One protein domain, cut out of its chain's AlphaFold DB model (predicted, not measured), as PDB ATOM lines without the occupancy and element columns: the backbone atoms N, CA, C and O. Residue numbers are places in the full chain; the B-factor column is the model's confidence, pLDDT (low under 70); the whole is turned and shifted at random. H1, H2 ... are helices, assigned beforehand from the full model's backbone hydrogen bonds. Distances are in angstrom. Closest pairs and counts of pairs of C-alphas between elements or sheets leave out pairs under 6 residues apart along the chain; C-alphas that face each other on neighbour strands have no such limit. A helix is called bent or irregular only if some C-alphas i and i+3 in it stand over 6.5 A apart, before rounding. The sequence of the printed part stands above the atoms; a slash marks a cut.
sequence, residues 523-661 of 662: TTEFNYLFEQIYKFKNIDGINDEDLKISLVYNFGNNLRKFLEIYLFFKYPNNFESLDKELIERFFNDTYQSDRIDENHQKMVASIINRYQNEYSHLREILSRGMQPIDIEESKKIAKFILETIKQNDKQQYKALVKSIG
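What this domain is: This is residues 523 to 661 of the 662 residues of the protein "RloC protein" of Campylobacter jejuni (UniProt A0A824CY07). Two helices side by side, H2b and H6, make the middle of a rounded, all-helix body; H1 crosses them on one side, and H4, with H3 packed on it, crosses on the other. H7 folds back from the end of H6 towards H1, and residues 592 to 597 stick out. The 139 printed residues hold seven named helices, H1 to H7 in order, and no named strand. The whole is compact, with a radius of gyration of the C-alphas of 15.1 A, and spans 40 by 37 by 33 A.

How they stand to each other: H2, residues 545 to 570, was assigned as one helix by its hydrogen bonds but is bent, C-alphas 553 and 556 being 7.4 A apart; its arms are H2a, residues 545 to 553, and H2b, residues 556 to 570. H1, residues 525 to 537, touches H2b at a steep tilt of 57 degrees, opposite ways, the closest C-alphas being those of Leu 529 and Phe 562, 5.6 A apart. H1 and H2a only just touch, with 3 pairs of C-alphas within 8 A, the closest those of Phe 536 and Leu 551 at 6.5 A. H3, residues 580 to 588, touches H4, residues 598 to 616, closest at the C-alphas of Glu 584 and Ala 605, 5.2 A. With residues 611 to 616 alone H4 touches H2b, closest at Gly 556 and Gln 612, whose C-alphas are 4.6 A apart. H5, residues 622 to 626, touches no helix. H6, residues 631 to 648, is near H2b and touches H1 with residues 634 to 642 alone. H7, residues 650 to 659, touches H6 only at the corner. Every O i to N i+4 pair is within hydrogen-bond range in H1, H2a, H2b, H3, H4, H6 and H7; H5 has 0 of 1, but 2 of 2 O i to N i+3 pairs.

Where its parts are: H1 begins at C-alpha 525, (351.612, 445.411, 464.015), and H7 ends at C-alpha 659, (361.617, 451.335, 461.332). H2b is 20.6 A long, H4 26.9 A and H6 25.6 A.

The domain as a whole: The C-alphas of Asp 546 and Asp 594, the two farthest apart, are 43.6 A apart. The printed part has no cut, and no link is long. Confidence is low, under 70, at residues 523, 574 to 578, 589 to 599 and 620.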
ATOM      1  N   THR A 523     356.744 448.683 467.545       68.50
ATOM      2  CA  THR A 523     355.789 449.436 468.368       68.50
ATOM      3  C   THR A 523     354.344 449.049 468.043       68.50
ATOM      4  O   THR A 523     353.493 449.084 468.929       68.50
ATOM      5  N   THR A 524     354.061 448.691 466.786       77.69
ATOM      6  CA  THR A 524     352.728 448.313 466.294       77.69
ATOM      7  C   THR A 524     352.822 447.182 465.261       77.69
ATOM      8  O   THR A 524     353.858 446.995 464.617       77.69
ATOM      9  N   GLU A 525     351.719 446.449 465.059       84.25
ATOM     10  CA  GLU A 525     351.612 445.411 464.015       84.25
ATOM     11  C   GLU A 525     351.867 445.990 462.610       84.25
ATOM     12  O   GLU A 525     352.408 445.310 461.745       84.25
ATOM     13  N   PHE A 526     351.590 447.279 462.399       88.25
ATOM     14  CA  PHE A 526     351.843 447.969 461.134       88.25
ATOM     15  C   PHE A 526     353.309 447.876 460.674       88.25
ATOM     16  O   PHE A 526     353.573 447.551 459.515       88.25
ATOM     17  N   ASN A 527     354.275 448.096 461.576       88.12
ATOM     18  CA  ASN A 527     355.698 447.979 461.230       88.12
ATOM     19  C   ASN A 527     356.090 446.527 460.908       88.12
ATOM     20  O   ASN A 527     356.908 446.293 460.018       88.12
ATOM     21  N   TYR A 528     355.488 445.560 461.607       88.50
ATOM     22  CA  TYR A 528     355.692 444.138 461.342       88.50
ATOM     23  C   TYR A 528     355.172 443.748 459.952       88.50
ATOM     24  O   TYR A 528     355.905 443.132 459.179       88.50
ATOM     25  N   LEU A 529     353.944 444.153 459.612       92.19
ATOM     26  CA  LEU A 529     353.307 443.866 458.325       92.19
ATOM     27  C   LEU A 529     354.086 444.480 457.155       92.19
ATOM     28  O   LEU A 529     354.322 443.805 456.153       92.19
ATOM     29  N   PHE A 530     354.571 445.720 457.312       93.06
ATOM     30  CA  PHE A 530     355.469 446.337 456.335       93.06
ATOM     31  C   PHE A 530     356.745 445.506 456.134       93.06
ATOM     32  O   PHE A 530     357.152 445.270 454.995       93.06
ATOM     33  N   GLU A 531     357.368 445.024 457.218       91.56
ATOM     34  CA  GLU A 531     358.545 444.161 457.110       91.56
ATOM     35  C   GLU A 531     358.236 442.855 456.367       91.56
ATOM     36  O   GLU A 531     359.059 442.423 455.565       91.56
ATOM     37  N   GLN A 532     357.069 442.237 456.593       92.38
ATOM     38  CA  GLN A 532     356.691 441.000 455.898       92.38
ATOM     39  C   GLN A 532     356.590 441.222 454.385       92.38
ATOM     40  O   GLN A 532     357.162 440.451 453.617       92.38
ATOM     41  N   ILE A 533     355.953 442.316 453.950       93.94
ATOM     42  CA  ILE A 533     355.873 442.681 452.525       93.94
ATOM     43  C   ILE A 533     357.270 442.982 451.964       93.94
ATOM     44  O   ILE A 533     357.623 442.528 450.872       93.94
ATOM     45  N   TYR A 534     358.104 443.700 452.723       93.00
ATOM     46  CA  TYR A 534     359.481 444.017 452.335       93.00
ATOM     47  C   TYR A 534     360.363 442.768 452.196       93.00
ATOM     48  O   TYR A 534     361.156 442.666 451.255       93.00
ATOM     49  N   LYS A 535     360.233 441.806 453.115       91.19
ATOM     50  CA  LYS A 535     360.929 440.514 453.061       91.19
ATOM     51  C   LYS A 535     360.463 439.692 451.870       91.19
ATOM     52  O   LYS A 535     361.308 439.165 451.157       91.19
ATOM     53  N   PHE A 536     359.157 439.658 451.606       91.19
ATOM     54  CA  PHE A 536     358.601 438.920 450.476       91.19
ATOM     55  C   PHE A 536     359.140 439.411 449.128       91.19
ATOM     56  O   PHE A 536     359.529 438.611 448.282       91.19
ATOM     57  N   LYS A 537     359.257 440.731 448.931       91.56
ATOM     58  CA  LYS A 537     359.896 441.290 447.725       91.56
ATOM     59  C   LYS A 537     361.301 440.710 447.486       91.56
ATOM     60  O   LYS A 537     361.713 440.565 446.339       91.56
ATOM     61  N   ASN A 538     362.028 440.403 448.560       88.94
ATOM     62  CA  ASN A 538     363.402 439.903 448.538       88.94
ATOM     63  C   ASN A 538     363.483 438.411 448.916       88.94
ATOM     64  O   ASN A 538     364.495 437.975 449.466       88.94
ATOM     65  N   ILE A 539     362.423 437.637 448.648       89.19
ATOM     66  CA  ILE A 539     362.297 436.241 449.087       89.19
ATOM     67  C   ILE A 539     363.417 435.325 448.571       89.19
ATOM     68  O   ILE A 539     363.788 434.376 449.255       89.19
ATOM     69  N   ASP A 540     364.013 435.636 447.417       86.88
ATOM     70  CA  ASP A 540     365.140 434.873 446.859       86.88
ATOM     71  C   ASP A 540     366.397 434.936 447.739       86.88
ATOM     72  O   ASP A 540     367.234 434.043 447.676       86.88
ATOM     73  N   GLY A 541     366.546 435.989 448.551       83.81
ATOM     74  CA  GLY A 541     367.680 436.169 449.461       83.81
ATOM     75  C   GLY A 541     367.508 435.485 450.820       83.81
ATOM     76  O   GLY A 541     368.323 435.705 451.716       83.81
ATOM     77  N   ILE A 542     366.430 434.716 451.010       87.31
ATOM     78  CA  ILE A 542     366.110 434.019 452.258       87.31
ATOM     79  C   ILE A 542     366.499 432.545 452.114       87.31
ATOM     80  O   ILE A 542     365.864 431.801 451.369       87.31
ATOM     81  N   ASN A 543     367.527 432.132 452.863       85.88
ATOM     82  CA  ASN A 543     368.038 430.754 452.864       85.88
ATOM     83  C   ASN A 543     367.281 429.819 453.826       85.88
ATOM     84  O   ASN A 543     367.437 428.608 453.745       85.88
ATOM     85  N   ASP A 544     366.508 430.377 454.759       87.81
ATOM     86  CA  ASP A 544     365.717 429.627 455.739       87.81
ATOM     87  C   ASP A 544     364.400 429.166 455.090       87.81
ATOM     88  O   ASP A 544     363.546 429.996 454.757       87.81
ATOM     89  N   GLU A 545     364.262 427.854 454.864       86.06
ATOM     90  CA  GLU A 545     363.101 427.274 454.179       86.06
ATOM     91  C   GLU A 545     361.801 427.438 454.974       86.06
ATOM     92  O   GLU A 545     360.780 427.791 454.383       86.06
ATOM     93  N   ASP A 546     361.827 427.286 456.300       86.06
ATOM     94  CA  ASP A 546     360.639 427.436 457.150       86.06
ATOM     95  C   ASP A 546     360.129 428.881 457.130       86.06
ATOM     96  O   ASP A 546     358.928 429.148 456.988       86.06
ATOM     97  N   LEU A 547     361.049 429.845 457.212       84.31
ATOM     98  CA  LEU A 547     360.719 431.263 457.116       84.31
ATOM     99  C   LEU A 547     360.186 431.617 455.724       84.31
ATOM    100  O   LEU A 547     359.241 432.402 455.605       84.31
ATOM    101  N   LYS A 548     360.761 431.024 454.672       87.31
ATOM    102  CA  LYS A 548     360.302 431.196 453.291       87.31
ATOM    103  C   LYS A 548     358.883 430.657 453.113       87.31
ATOM    104  O   LYS A 548     358.031 431.389 452.615       87.31
ATOM    105  N   ILE A 549     358.598 429.443 453.584       86.81
ATOM    106  CA  ILE A 549     357.258 428.834 453.555       86.81
ATOM    107  C   ILE A 549     356.256 429.714 454.315       86.81
ATOM    108  O   ILE A 549     355.199 430.053 453.781       86.81
ATOM    109  N   SER A 550     356.603 430.152 455.528       88.19
ATOM    110  CA  SER A 550     355.738 431.015 456.339       88.19
ATOM    111  C   SER A 550     355.414 432.343 455.645       88.19
ATOM    112  O   SER A 550     354.258 432.771 455.650       88.19
ATOM    113  N   LEU A 551     356.392 432.981 454.994       88.94
ATOM    114  CA  LEU A 551     356.158 434.194 454.208       88.94
ATOM    115  C   LEU A 551     355.222 433.935 453.021       88.94
ATOM    116  O   LEU A 551     354.299 434.723 452.827       88.94
ATOM    117  N   VAL A 552     355.436 432.844 452.270       89.69
ATOM    118  CA  VAL A 552     354.613 432.421 451.115       89.69
ATOM    119  C   VAL A 552     353.147 432.285 451.495       89.69
ATOM    120  O   VAL A 552     352.298 432.987 450.946       89.69
ATOM    121  N   TYR A 553     352.849 431.445 452.483       87.19
ATOM    122  CA  TYR A 553     351.466 431.119 452.821       87.19
ATOM    123  C   TYR A 553     350.746 432.207 453.626       87.19
ATOM    124  O   TYR A 553     349.522 432.297 453.558       87.19
ATOM    125  N   ASN A 554     351.466 433.090 454.330       89.94
ATOM    126  CA  ASN A 554     350.849 434.213 455.050       89.94
ATOM    127  C   ASN A 554     350.745 435.505 454.225       89.94
ATOM    128  O   ASN A 554     350.168 436.484 454.707       89.94
ATOM    129  N   PHE A 555     351.299 435.551 453.007       92.12
ATOM    130  CA  PHE A 555     351.405 436.797 452.243       92.12
ATOM    131  C   PHE A 555     350.051 437.456 451.978       92.12
ATOM    132  O   PHE A 555     349.928 438.650 452.227       92.12
ATOM    133  N   GLY A 556     349.029 436.700 451.561       89.44
ATOM    134  CA  GLY A 556     347.689 437.246 451.296       89.44
ATOM    135  C   GLY A 556     347.085 437.956 452.513       89.44
ATOM    136  O   GLY A 556     346.650 439.103 452.423       89.44
ATOM    137  N   ASN A 557     347.154 437.324 453.687       90.00
ATOM    138  CA  ASN A 557     346.638 437.895 454.932       90.00
ATOM    139  C   ASN A 557     347.464 439.098 455.426       90.00
ATOM    140  O   ASN A 557     346.898 440.107 455.848       90.00
ATOM    141  N   ASN A 558     348.797 439.014 455.350       93.31
ATOM    142  CA  ASN A 558     349.684 440.121 455.721       93.31
ATOM    143  C   ASN A 558     349.473 441.332 454.808       93.31
ATOM    144  O   ASN A 558     349.449 442.471 455.276       93.31
ATOM    145  N   LEU A 559     349.291 441.078 453.513       92.31
ATOM    146  CA  LEU A 559     349.009 442.083 452.506       92.31
ATOM    147  C   LEU A 559     347.686 442.801 452.790       92.31
ATOM    148  O   LEU A 559     347.673 444.029 452.850       92.31
ATOM    149  N   ARG A 560     346.600 442.052 453.019       91.50
ATOM    150  CA  ARG A 560     345.286 442.621 453.349       91.50
ATOM    151  C   ARG A 560     345.356 443.525 454.581       91.50
ATOM    152  O   ARG A 560     345.029 444.703 454.484       91.50
ATOM    153  N   LYS A 561     345.865 443.005 455.707       91.88
ATOM    154  CA  LYS A 561     346.005 443.765 456.963       91.88
ATOM    155  C   LYS A 561     346.855 445.025 456.793       91.88
ATOM    156  O   LYS A 561     346.552 446.071 457.363       91.88
ATOM    157  N   PHE A 562     347.945 444.931 456.028       92.88
ATOM    158  CA  PHE A 562     348.796 446.084 455.763       92.88
ATOM    159  C   PHE A 562     348.047 447.161 454.979       92.88
ATOM    160  O   PHE A 562     348.109 448.327 455.363       92.88
ATOM    161  N   LEU A 563     347.352 446.781 453.900       90.25
ATOM    162  CA  LEU A 563     346.596 447.717 453.071       90.25
ATOM    163  C   LEU A 563     345.441 448.352 453.847       90.25
ATOM    164  O   LEU A 563     345.269 449.559 453.739       90.25
ATOM    165  N   GLU A 564     344.722 447.595 454.677       88.12
ATOM    166  CA  GLU A 564     343.682 448.129 455.572       88.12
ATOM    167  C   GLU A 564     344.223 449.269 456.441       88.12
ATOM    168  O   GLU A 564     343.708 450.385 456.404       88.12
ATOM    169  N   ILE A 565     345.316 449.022 457.171       89.06
ATOM    170  CA  ILE A 565     345.906 450.024 458.067       89.06
ATOM    171  C   ILE A 565     346.502 451.190 457.267       89.06
ATOM    172  O   ILE A 565     346.281 452.355 457.599       89.06
ATOM    173  N   TYR A 566     347.269 450.893 456.217       90.44
ATOM    174  CA  TYR A 566     347.964 451.906 455.426       90.44
ATOM    175  C   TYR A 566     346.980 452.845 454.718       90.44
ATOM    176  O   TYR A 566     347.133 454.066 454.786       90.44
ATOM    177  N   LEU A 567     345.955 452.286 454.068       87.94
ATOM    178  CA  LEU A 567     344.954 453.063 453.345       87.94
ATOM    179  C   LEU A 567     343.990 453.776 454.283       87.94
ATOM    180  O   LEU A 567     343.576 454.874 453.937       87.94
ATOM    181  N   PHE A 568     343.700 453.245 455.474       85.88
ATOM    182  CA  PHE A 568     342.932 453.983 456.478       85.88
ATOM    183  C   PHE A 568     343.637 455.281 456.895       85.88
ATOM    184  O   PHE A 568     343.027 456.346 456.889       85.88
ATOM    185  N   PHE A 569     344.939 455.231 457.204       86.12
ATOM    186  CA  PHE A 569     345.685 456.444 457.563       86.12
ATOM    187  C   PHE A 569     345.921 457.382 456.372       86.12
ATOM    188  O   PHE A 569     346.043 458.590 456.570       86.12
ATOM    189  N   LYS A 570     345.995 456.847 455.146       84.62
ATOM    190  CA  LYS A 570     346.183 457.650 453.929       84.62
ATOM    191  C   LYS A 570     344.883 458.294 453.434       84.62
ATOM    192  O   LYS A 570     344.897 459.439 452.993       84.62
ATOM    193  N   TYR A 571     343.773 457.572 453.530       84.62
ATOM    194  CA  TYR A 571     342.435 457.977 453.106       84.62
ATOM    195  C   TYR A 571     341.419 457.679 454.220       84.62
ATOM    196  O   TYR A 571     340.633 456.736 454.080       84.62
ATOM    197  N   PRO A 572     341.407 458.459 455.320       79.56
ATOM    198  CA  PRO A 572     340.463 458.242 456.413       79.56
ATOM    199  C   PRO A 572     339.024 458.253 455.891       79.56
ATOM    200  O   PRO A 572     338.572 459.240 455.310       79.56
ATOM    201  N   ASN A 573     338.320 457.137 456.057       70.31
ATOM    202  CA  ASN A 573     336.950 456.940 455.593       70.31
ATOM    203  C   ASN A 573     336.169 456.079 456.604       70.31
ATOM    204  O   ASN A 573     336.770 455.445 457.469       70.31
ATOM    205  N   ASN A 574     334.837 456.084 456.501       65.00
ATOM    206  CA  ASN A 574     333.930 455.394 457.430       65.00
ATOM    207  C   ASN A 574     333.447 454.019 456.911       65.00
ATOM    208  O   ASN A 574     332.422 453.531 457.383       65.00
ATOM    209  N   PHE A 575     334.110 453.411 455.921       58.69
ATOM    210  CA  PHE A 575     333.674 452.117 455.383       58.69
ATOM    211  C   PHE A 575     334.049 450.950 456.313       58.69
ATOM    212  O   PHE A 575     335.071 450.983 456.995       58.69
ATOM    213  N   GLU A 576     333.225 449.896 456.319       57.91
ATOM    214  CA  GLU A 576     333.384 448.718 457.191       57.91
ATOM    215  C   GLU A 576     334.508 447.751 456.740       57.91
ATOM    216  O   GLU A 576     334.861 446.844 457.492       57.91
ATOM    217  N   SER A 577     335.095 447.914 455.539       63.94
ATOM    218  CA  SER A 577     336.151 447.025 455.008       63.94
ATOM    219  C   SER A 577     337.054 447.673 453.936       63.94
ATOM    220  O   SER A 577     336.781 448.776 453.461       63.94
ATOM    221  N   LEU A 578     338.148 446.987 453.565       67.25
ATOM    222  CA  LEU A 578     339.040 447.360 452.457       67.25
ATOM    223  C   LEU A 578     338.287 447.308 451.117       67.25
ATOM    224  O   LEU A 578     338.155 446.243 450.515       67.25
ATOM    225  N   ASP A 579     337.813 448.458 450.644       70.50
ATOM    226  CA  ASP A 579     337.099 448.561 449.371       70.50
ATOM    227  C   ASP A 579     338.064 448.495 448.170       70.50
ATOM    228  O   ASP A 579     339.150 449.088 448.171       70.50
ATOM    229  N   LYS A 580     337.634 447.814 447.104       74.19
ATOM    230  CA  LYS A 580     338.289 447.817 445.795       74.19
ATOM    231  C   LYS A 580     338.512 449.247 445.298       74.19
ATOM    232  O   LYS A 580     339.580 449.523 444.754       74.19
ATOM    233  N   GLU A 581     337.568 450.157 445.540       74.50
ATOM    234  CA  GLU A 581     337.693 451.570 445.153       74.50
ATOM    235  C   GLU A 581     338.877 452.270 445.841       74.50
ATOM    236  O   GLU A 581     339.570 453.081 445.226       74.50
ATOM    237  N   LEU A 582     339.177 451.922 447.099       79.31
ATOM    238  CA  LEU A 582     340.324 452.474 447.831       79.31
ATOM    239  C   LEU A 582     341.652 451.952 447.286       79.31
ATOM    240  O   LEU A 582     342.624 452.706 447.200       79.31
ATOM    241  N   ILE A 583     341.695 450.674 446.903       81.44
ATOM    242  CA  ILE A 583     342.869 450.073 446.263       81.44
ATOM    243  C   ILE A 583     343.085 450.703 444.882       81.44
ATOM    244  O   ILE A 583     344.204 451.096 444.563       81.44
ATOM    245  N   GLU A 584     342.027 450.860 444.079       81.69
ATOM    246  CA  GLU A 584     342.093 451.549 442.785       81.69
ATOM    247  C   GLU A 584     342.592 452.989 442.950       81.69
ATOM    248  O   GLU A 584     343.546 453.394 442.283       81.69
ATOM    249  N   ARG A 585     342.036 453.739 443.909       79.62
ATOM    250  CA  ARG A 585     342.485 455.099 444.230       79.62
ATOM    251  C   ARG A 585     343.957 455.150 444.638       79.62
ATOM    252  O   ARG A 585     344.681 456.025 444.176       79.62
ATOM    253  N   PHE A 586     344.414 454.212 445.468       84.19
ATOM    254  CA  PHE A 586     345.810 454.148 445.902       84.19
ATOM    255  C   PHE A 586     346.790 454.039 444.727       84.19
ATOM    256  O   PHE A 586     347.848 454.672 444.756       84.19
ATOM    257  N   PHE A 587     346.437 453.270 443.695       77.94
ATOM    258  CA  PHE A 587     347.259 453.142 442.495       77.94
ATOM    259  C   PHE A 587     347.112 454.339 441.547       77.94
ATOM    260  O   PHE A 587     348.126 454.790 441.008       77.94
ATOM    261  N   ASN A 588     345.913 454.915 441.427       73.19
ATOM    262  CA  ASN A 588     345.644 456.066 440.554       73.19
ATOM    263  C   ASN A 588     346.290 457.373 441.058       73.19
ATOM    264  O   ASN A 588     346.832 458.136 440.261       73.19
ATOM    265  N   ASP A 589     346.320 457.616 442.375       67.81
ATOM    266  CA  ASP A 589     346.904 458.835 442.972       67.81
ATOM    267  C   ASP A 589     348.421 458.976 442.720       67.81
ATOM    268  O   ASP A 589     348.994 460.048 442.904       67.81
ATOM    269  N   THR A 590     349.080 457.902 442.279       57.12
ATOM    270  CA  THR A 590     350.540 457.830 442.106       57.12
ATOM    271  C   THR A 590     351.013 458.361 440.750       57.12
ATOM    272  O   THR A 590     352.178 458.726 440.600       57.12
ATOM    273  N   TYR A 591     350.128 458.402 439.752       53.25
ATOM    274  CA  TYR A 591     350.486 458.633 438.351       53.25
ATOM    275  C   TYR A 591     349.591 459.698 437.709       53.25
ATOM    276  O   TYR A 591     348.967 459.468 436.682       53.25
ATOM    277  N   GLN A 592     349.573 460.903 438.279       52.75
ATOM    278  CA  GLN A 592     348.996 462.086 437.619       52.75
ATOM    279  C   GLN A 592     349.895 462.673 436.505       52.75
ATOM    280  O   GLN A 592     349.672 463.797 436.066       52.75
ATOM    281  N   SER A 593     350.912 461.946 436.027       46.84
ATOM    282  CA  SER A 593     351.801 462.413 434.956       46.84
ATOM    283  C   SER A 593     351.904 461.394 433.819       46.84
ATOM    284  O   SER A 593     352.506 460.334 433.986       46.84
ATOM    285  N   ASP A 594     351.304 461.754 432.687       50.69
ATOM    286  CA  ASP A 594     351.589 461.371 431.302       50.69
ATOM    287  C   ASP A 594     352.247 459.998 431.035       50.69
ATOM    288  O   ASP A 594     353.458 459.824 431.172       50.69
ATOM    289  N   ARG A 595     351.446 459.094 430.439       51.84
ATOM    290  CA  ARG A 595     351.813 457.850 429.712       51.84
ATOM    291  C   ARG A 595     351.841 456.524 430.484       51.84
ATOM    292  O   ARG A 595     352.764 455.731 430.295       51.84
ATOM    293  N   ILE A 596     350.786 456.201 431.230       57.09
ATOM    294  CA  ILE A 596     350.459 454.801 431.563       57.09
ATOM    295  C   ILE A 596     348.951 454.590 431.374       57.09
ATOM    296  O   ILE A 596     348.155 455.448 431.736       57.09
ATOM    297  N   ASP A 597     348.585 453.470 430.753       62.62
ATOM    298  CA  ASP A 597     347.210 453.058 430.463       62.62
ATOM    299  C   ASP A 597     346.398 452.930 431.769       62.62
ATOM    300  O   ASP A 597     346.705 452.072 432.600       62.62
ATOM    301  N   GLU A 598     345.368 453.765 431.972       63.69
ATOM    302  CA  GLU A 598     344.439 453.656 433.117       63.69
ATOM    303  C   GLU A 598     343.878 452.230 433.256       63.69
ATOM    304  O   GLU A 598     343.618 451.755 434.367       63.69
ATOM    305  N   ASN A 599     343.741 451.506 432.138       67.25
ATOM    306  CA  ASN A 599     343.294 450.118 432.148       67.25
ATOM    307  C   ASN A 599     344.313 449.191 432.820       67.25
ATOM    308  O   ASN A 599     343.916 448.266 433.527       67.25
ATOM    309  N   HIS A 600     345.616 449.454 432.672       73.12
ATOM    310  CA  HIS A 600     346.665 448.677 433.331       73.12
ATOM    311  C   HIS A 600     346.620 448.849 434.854       73.12
ATOM    312  O   HIS A 600     346.764 447.877 435.589       73.12
ATOM    313  N   GLN A 601     346.359 450.057 435.355       70.06
ATOM    314  CA  GLN A 601     346.303 450.321 436.799       70.06
ATOM    315  C   GLN A 601     345.061 449.717 437.448       70.06
ATOM    316  O   GLN A 601     345.176 449.049 438.476       70.06
ATOM    317  N   LYS A 602     343.892 449.859 436.811       73.94
ATOM    318  CA  LYS A 602     342.664 449.168 437.236       73.94
ATOM    319  C   LYS A 602     342.844 447.654 437.215       73.94
ATOM    320  O   LYS A 602     342.395 446.967 438.130       73.94
ATOM    321  N   MET A 603     343.555 447.128 436.214       76.31
ATOM    322  CA  MET A 603     343.898 445.710 436.147       76.31
ATOM    323  C   MET A 603     344.788 445.293 437.323       76.31
ATOM    324  O   MET A 603     344.463 444.318 437.997       76.31
ATOM    325  N   VAL A 604     345.853 446.038 437.636       79.94
ATOM    326  CA  VAL A 604     346.737 445.722 438.771       79.94
ATOM    327  C   VAL A 604     346.014 445.860 440.114       79.94
ATOM    328  O   VAL A 604     346.121 444.966 440.950       79.94
ATOM    329  N   ALA A 605     345.219 446.912 440.313       82.38
ATOM    330  CA  ALA A 605     344.387 447.085 441.501       82.38
ATOM    331  C   ALA A 605     343.398 445.921 441.671       82.38
ATOM    332  O   ALA A 605     343.265 445.370 442.763       82.38
ATOM    333  N   SER A 606     342.761 445.486 440.578       81.50
ATOM    334  CA  SER A 606     341.860 444.336 440.581       81.50
ATOM    335  C   SER A 606     342.589 443.020 440.862       81.50
ATOM    336  O   SER A 606     342.037 442.186 441.576       81.50
ATOM    337  N   ILE A 607     343.806 442.826 440.337       84.44
ATOM    338  CA  ILE A 607     344.648 441.654 440.635       84.44
ATOM    339  C   ILE A 607     345.003 441.640 442.120       84.44
ATOM    340  O   ILE A 607     344.820 440.622 442.774       84.44
ATOM    341  N   ILE A 608     345.442 442.768 442.680       85.94
ATOM    342  CA  ILE A 608     345.838 442.869 444.090       85.94
ATOM    343  C   ILE A 608     344.640 442.667 445.013       85.94
ATOM    344  O   ILE A 608     344.749 441.905 445.972       85.94
ATOM    345  N   ASN A 609     343.495 443.289 444.710       85.38
ATOM    346  CA  ASN A 609     342.265 443.101 445.477       85.38
ATOM    347  C   ASN A 609     341.804 441.638 445.453       85.38
ATOM    348  O   ASN A 609     341.448 441.068 446.481       85.38
ATOM    349  N   ARG A 610     341.847 441.013 444.275       84.50
ATOM    350  CA  ARG A 610     341.488 439.608 444.113       84.50
ATOM    351  C   ARG A 610     342.457 438.693 444.859       84.50
ATOM    352  O   ARG A 610     342.012 437.820 445.596       84.50
ATOM    353  N   TYR A 611     343.757 438.933 444.716       87.38
ATOM    354  CA  TYR A 611     344.810 438.162 445.363       87.38
ATOM    355  C   TYR A 611     344.678 438.221 446.887       87.38
ATOM    356  O   TYR A 611     344.628 437.180 447.538       87.38
ATOM    357  N   GLN A 612     344.594 439.423 447.469       85.81
ATOM    358  CA  GLN A 612     344.493 439.561 448.923       85.81
ATOM    359  C   GLN A 612     343.239 438.856 449.453       85.81
ATOM    360  O   GLN A 612     343.363 438.073 450.388       85.81
ATOM    361  N   ASN A 613     342.087 439.028 448.788       83.75
ATOM    362  CA  ASN A 613     340.810 438.484 449.241       83.75
ATOM    363  C   ASN A 613     340.772 436.949 449.144       83.75
ATOM    364  O   ASN A 613     340.420 436.264 450.103       83.75
ATOM    365  N   GLU A 614     341.181 436.390 448.000       82.94
ATOM    366  CA  GLU A 614     341.132 434.942 447.753       82.94
ATOM    367  C   GLU A 614     342.166 434.176 448.602       82.94
ATOM    368  O   GLU A 614     341.877 433.068 449.055       82.94
ATOM    369  N   TYR A 615     343.342 434.760 448.867       84.50
ATOM    370  CA  TYR A 615     344.382 434.139 449.704       84.50
ATOM    371  C   TYR A 615     344.282 434.492 451.199       84.50
ATOM    372  O   TYR A 615     345.034 433.932 451.998       84.50
ATOM    373  N   SER A 616     343.359 435.370 451.616       83.62
ATOM    374  CA  SER A 616     343.009 435.572 453.033       83.62
ATOM    375  C   SER A 616     341.718 434.862 453.456       83.62
ATOM    376  O   SER A 616     341.538 434.616 454.650       83.62
ATOM    377  N   HIS A 617     340.838 434.503 452.510       80.69
ATOM    378  CA  HIS A 617     339.525 433.899 452.770       80.69
ATOM    379  C   HIS A 617     339.275 432.629 451.931       80.69
ATOM    380  O   HIS A 617     338.419 432.584 451.054       80.69
ATOM    381  N   LEU A 618     339.970 431.533 452.259       76.00
ATOM    382  CA  LEU A 618     339.881 430.248 451.535       76.00
ATOM    383  C   LEU A 618     338.519 429.526 451.624       76.00
ATOM    384  O   LEU A 618     338.325 428.503 450.967       76.00
ATOM    385  N   ARG A 619     337.570 430.027 452.427       70.00
ATOM    386  CA  ARG A 619     336.249 429.404 452.637       70.00
ATOM    387  C   ARG A 619     335.451 429.267 451.338       70.00
ATOM    388  O   ARG A 619     334.673 428.328 451.208       70.00
ATOM    389  N   GLU A 620     335.634 430.191 450.404       64.44
ATOM    390  CA  GLU A 620     334.848 430.249 449.169       64.44
ATOM    391  C   GLU A 620     335.384 429.309 448.077       64.44
ATOM    392  O   GLU A 620     334.610 428.821 447.258       64.44
ATOM    393  N   ILE A 621     336.693 429.008 448.072       72.81
ATOM    394  CA  ILE A 621     337.343 428.156 447.061       72.81
ATOM    395  C   ILE A 621     338.427 427.281 447.719       72.81
ATOM    396  O   ILE A 621     339.618 427.599 447.695       72.81
ATOM    397  N   LEU A 622     338.018 426.133 448.269       70.94
ATOM    398  CA  LEU A 622     338.909 425.198 448.978       70.94
ATOM    399  C   LEU A 622     340.070 424.672 448.118       70.94
ATOM    400  O   LEU A 622     341.163 424.442 448.635       70.94
ATOM    401  N   SER A 623     339.864 424.517 446.806       72.44
ATOM    402  CA  SER A 623     340.882 423.995 445.882       72.44
ATOM    403  C   SER A 623     342.153 424.850 445.829       72.44
ATOM    404  O   SER A 623     343.223 424.328 445.533       72.44
ATOM    405  N   ARG A 624     342.075 426.137 446.184       71.81
ATOM    406  CA  ARG A 624     343.238 427.036 446.235       71.81
ATOM    407  C   ARG A 624     344.163 426.761 447.410       71.81
ATOM    408  O   ARG A 624     345.360 426.970 447.285       71.81
ATOM    409  N   GLY A 625     343.634 426.236 448.515       71.44
ATOM    410  CA  GLY A 625     344.454 425.756 449.630       71.44
ATOM    411  C   GLY A 625     345.203 424.457 449.307       71.44
ATOM    412  O   GLY A 625     346.095 424.069 450.053       71.44
ATOM    413  N   MET A 626     344.848 423.790 448.202       73.75
ATOM    414  CA  MET A 626     345.467 422.542 447.743       73.75
ATOM    415  C   MET A 626     346.525 422.768 446.653       73.75
ATOM    416  O   MET A 626     347.233 421.828 446.293       73.75
ATOM    417  N   GLN A 627     346.635 423.987 446.113       78.12
ATOM    418  CA  GLN A 627     347.592 424.334 445.063       78.12
ATOM    419  C   GLN A 627     348.790 425.108 445.636       78.12
ATOM    420  O   GLN A 627     348.610 425.943 446.526       78.12
ATOM    421  N   PRO A 628     350.018 424.873 445.134       79.19
ATOM    422  CA  PRO A 628     351.160 425.726 445.445       79.19
ATOM    423  C   PRO A 628     350.885 427.183 445.046       79.19
ATOM    424  O   PRO A 628     350.312 427.441 443.987       79.19
ATOM    425  N   ILE A 629     351.306 428.132 445.883       84.06
ATOM    426  CA  ILE A 629     351.180 429.569 445.598       84.06
ATOM    427  C   ILE A 629     352.220 429.971 444.545       84.06
ATOM    428  O   ILE A 629     353.387 429.587 444.648       84.06
ATOM    429  N   ASP A 630     351.814 430.780 443.563       86.12
ATOM    430  CA  ASP A 630     352.730 431.381 442.591       86.12
ATOM    431  C   ASP A 630     353.574 432.482 443.257       86.12
ATOM    432  O   ASP A 630     353.164 433.635 443.393       86.12
ATOM    433  N   ILE A 631     354.786 432.106 443.672       87.44
ATOM    434  CA  ILE A 631     355.741 432.997 444.343       87.44
ATOM    435  C   ILE A 631     356.115 434.196 443.457       87.44
ATOM    436  O   ILE A 631     356.320 435.295 443.979       87.44
ATOM    437  N   GLU A 632     356.202 434.019 442.136       88.12
ATOM    438  CA  GLU A 632     356.591 435.090 441.216       88.12
ATOM    439  C   GLU A 632     355.475 436.131 441.064       88.12
ATOM    440  O   GLU A 632     355.755 437.335 441.031       88.12
ATOM    441  N   GLU A 633     354.210 435.707 441.045       85.25
ATOM    442  CA  GLU A 633     353.062 436.619 441.093       85.25
ATOM    443  C   GLU A 633     353.024 437.410 442.413       85.25
ATOM    444  O   GLU A 633     352.998 438.646 442.401       85.25
ATOM    445  N   SER A 634     353.126 436.727 443.557       88.12
ATOM    446  CA  SER A 634     353.140 437.361 444.883       88.12
ATOM    447  C   SER A 634     354.283 438.375 445.031       88.12
ATOM    448  O   SER A 634     354.119 439.463 445.593       88.12
ATOM    449  N   LYS A 635     355.459 438.055 444.484       90.62
ATOM    450  CA  LYS A 635     356.646 438.917 444.506       90.62
ATOM    451  C   LYS A 635     356.472 440.155 443.637       90.62
ATOM    452  O   LYS A 635     356.877 441.244 444.053       90.62
ATOM    453  N   LYS A 636     355.833 440.025 442.468       88.88
ATOM    454  CA  LYS A 636     355.442 441.174 441.635       88.88
ATOM    455  C   LYS A 636     354.482 442.089 442.393       88.88
ATOM    456  O   LYS A 636     354.720 443.293 442.413       88.88
ATOM    457  N   ILE A 637     353.486 441.532 443.086       89.94
ATOM    458  CA  ILE A 637     352.545 442.299 443.920       89.94
ATOM    459  C   ILE A 637     353.281 443.053 445.038       89.94
ATOM    460  O   ILE A 637     353.122 444.267 445.173       89.94
ATOM    461  N   ALA A 638     354.144 442.371 445.801       92.19
ATOM    462  CA  ALA A 638     354.931 442.994 446.869       92.19
ATOM    463  C   ALA A 638     355.824 444.128 446.339       92.19
ATOM    464  O   ALA A 638     355.898 445.209 446.929       92.19
ATOM    465  N   LYS A 639     356.496 443.896 445.202       90.94
ATOM    466  CA  LYS A 639     357.333 444.902 444.541       90.94
ATOM    467  C   LYS A 639     356.512 446.114 444.117       90.94
ATOM    468  O   LYS A 639     356.926 447.230 444.429       90.94
ATOM    469  N   PHE A 640     355.374 445.887 443.464       88.06
ATOM    470  CA  PHE A 640     354.514 446.945 442.951       88.06
ATOM    471  C   PHE A 640     354.027 447.847 444.085       88.06
ATOM    472  O   PHE A 640     354.253 449.048 444.043       88.06
ATOM    473  N   ILE A 641     353.508 447.270 445.172       90.50
ATOM    474  CA  ILE A 641     353.045 448.033 446.342       90.50
ATOM    475  C   ILE A 641     354.164 448.879 446.948       90.50
ATOM    476  O   ILE A 641     353.971 450.063 447.215       90.50
ATOM    477  N   LEU A 642     355.352 448.307 447.153       92.56
ATOM    478  CA  LEU A 642     356.478 449.043 447.734       92.56
ATOM    479  C   LEU A 642     356.966 450.177 446.823       92.56
ATOM    480  O   LEU A 642     357.394 451.220 447.323       92.56
ATOM    481  N   GLU A 643     356.918 449.988 445.505       90.12
ATOM    482  CA  GLU A 643     357.241 451.026 444.524       90.12
ATOM    483  C   GLU A 643     356.179 452.127 444.510       90.12
ATOM    484  O   GLU A 643     356.541 453.300 444.580       90.12
ATOM    485  N   THR A 644     354.896 451.765 444.562       87.81
ATOM    486  CA  THR A 644     353.771 452.699 444.675       87.81
ATOM    487  C   THR A 644     353.845 453.528 445.961       87.81
ATOM    488  O   THR A 644     353.692 454.746 445.909       87.81
ATOM    489  N   ILE A 645     354.158 452.925 447.118       90.62
ATOM    490  CA  ILE A 645     354.378 453.671 448.376       90.62
ATOM    491  C   ILE A 645     355.540 454.655 448.213       90.62
ATOM    492  O   ILE A 645     355.429 455.814 448.596       90.62
ATOM    493  N   LYS A 646     356.657 454.210 447.625       91.06
ATOM    494  CA  LYS A 646     357.859 455.037 447.439       91.06
ATOM    495  C   LYS A 646     357.637 456.206 446.475       91.06
ATOM    496  O   LYS A 646     358.262 457.250 446.663       91.06
ATOM    497  N   GLN A 647     356.822 456.014 445.442       86.69
ATOM    498  CA  GLN A 647     356.453 457.051 444.477       86.69
ATOM    499  C   GLN A 647     355.476 458.057 445.091       86.69
ATOM    500  O   GLN A 647     355.704 459.256 444.966       86.69
ATOM    501  N   ASN A 648     354.463 457.571 445.814       85.56
ATOM    502  CA  ASN A 648     353.482 458.406 446.505       85.56
ATOM    503  C   ASN A 648     354.098 459.251 447.628       85.56
ATOM    504  O   ASN A 648     353.810 460.439 447.733       85.56
ATOM    505  N   ASP A 649     354.935 458.647 448.477       88.38
ATOM    506  CA  ASP A 649     355.601 459.334 449.585       88.38
ATOM    507  C   ASP A 649     356.975 458.714 449.892       88.38
ATOM    508  O   ASP A 649     357.148 457.738 450.636       88.38
ATOM    509  N   LYS A 650     358.012 459.346 449.340       91.31
ATOM    510  CA  LYS A 650     359.405 458.930 449.530       91.31
ATOM    511  C   LYS A 650     359.890 459.100 450.975       91.31
ATOM    512  O   LYS A 650     360.794 458.367 451.384       91.31
ATOM    513  N   GLN A 651     359.366 460.070 451.731       91.69
ATOM    514  CA  GLN A 651     359.786 460.307 453.116       91.69
ATOM    515  C   GLN A 651     359.208 459.233 454.035       91.69
ATOM    516  O   GLN A 651     359.960 458.611 454.793       91.69
ATOM    517  N   GLN A 652     357.914 458.945 453.896       91.00
ATOM    518  CA  GLN A 652     357.250 457.873 454.626       91.00
ATOM    519  C   GLN A 652     357.878 456.515 454.303       91.00
ATOM    520  O   GLN A 652     358.199 455.765 455.223       91.00
ATOM    521  N   TYR A 653     358.160 456.218 453.028       92.94
ATOM    522  CA  TYR A 653     358.853 454.982 452.653       92.94
ATOM    523  C   TYR A 653     360.211 454.836 453.361       92.94
ATOM    524  O   TYR A 653     360.507 453.786 453.927       92.94
ATOM    525  N   LYS A 654     361.035 455.896 453.387       93.00
ATOM    526  CA  LYS A 654     362.320 455.883 454.111       93.00
ATOM    527  C   LYS A 654     362.134 455.655 455.612       93.00
ATOM    528  O   LYS A 654     362.906 454.905 456.205       93.00
ATOM    529  N   ALA A 655     361.130 456.282 456.225       90.25
ATOM    530  CA  ALA A 655     360.825 456.091 457.641       90.25
ATOM    531  C   ALA A 655     360.391 454.646 457.943       90.25
ATOM    532  O   ALA A 655     360.855 454.064 458.924       90.25
ATOM    533  N   LEU A 656     359.575 454.040 457.073       90.69
ATOM    534  CA  LEU A 656     359.153 452.643 457.183       90.69
ATOM    535  C   LEU A 656     360.337 451.675 457.059       90.69
ATOM    536  O   LEU A 656     360.486 450.791 457.902       90.69
ATOM    537  N   VAL A 657     361.232 451.885 456.089       91.38
ATOM    538  CA  VAL A 657     362.463 451.085 455.932       91.38
ATOM    539  C   VAL A 657     363.375 451.216 457.161       91.38
ATOM    540  O   VAL A 657     363.805 450.208 457.723       91.38
ATOM    541  N   LYS A 658     363.563 452.435 457.681       87.69
ATOM    542  CA  LYS A 658     364.328 452.654 458.918       87.69
ATOM    543  C   LYS A 658     363.687 451.956 460.123       87.69
ATOM    544  O   LYS A 658     364.399 451.404 460.958       87.69
ATOM    545  N   SER A 659     362.354 451.948 460.214       84.19
ATOM    546  CA  SER A 659     361.617 451.335 461.332       84.19
ATOM    547  C   SER A 659     361.805 449.819 461.442       84.19
ATOM    548  O   SER A 659     361.652 449.261 462.525       84.19
ATOM    549  N   ILE A 660     362.179 449.155 460.344       85.81
ATOM    550  CA  ILE A 660     362.463 447.714 460.321       85.81
ATOM    551  C   ILE A 660     363.963 447.398 460.460       85.81
ATOM    552  O   ILE A 660     364.347 446.224 460.466       85.81
ATOM    553  N   GLY A 661     364.804 448.426 460.636       80.62
ATOM    554  CA  GLY A 661     366.254 448.308 460.803       80.62
ATOM    555  C   GLY A 661     367.011 448.073 459.494       80.62
ATOM    556  O   GLY A 661     367.991 447.327 459.495       80.62
TER     557      GLY A 661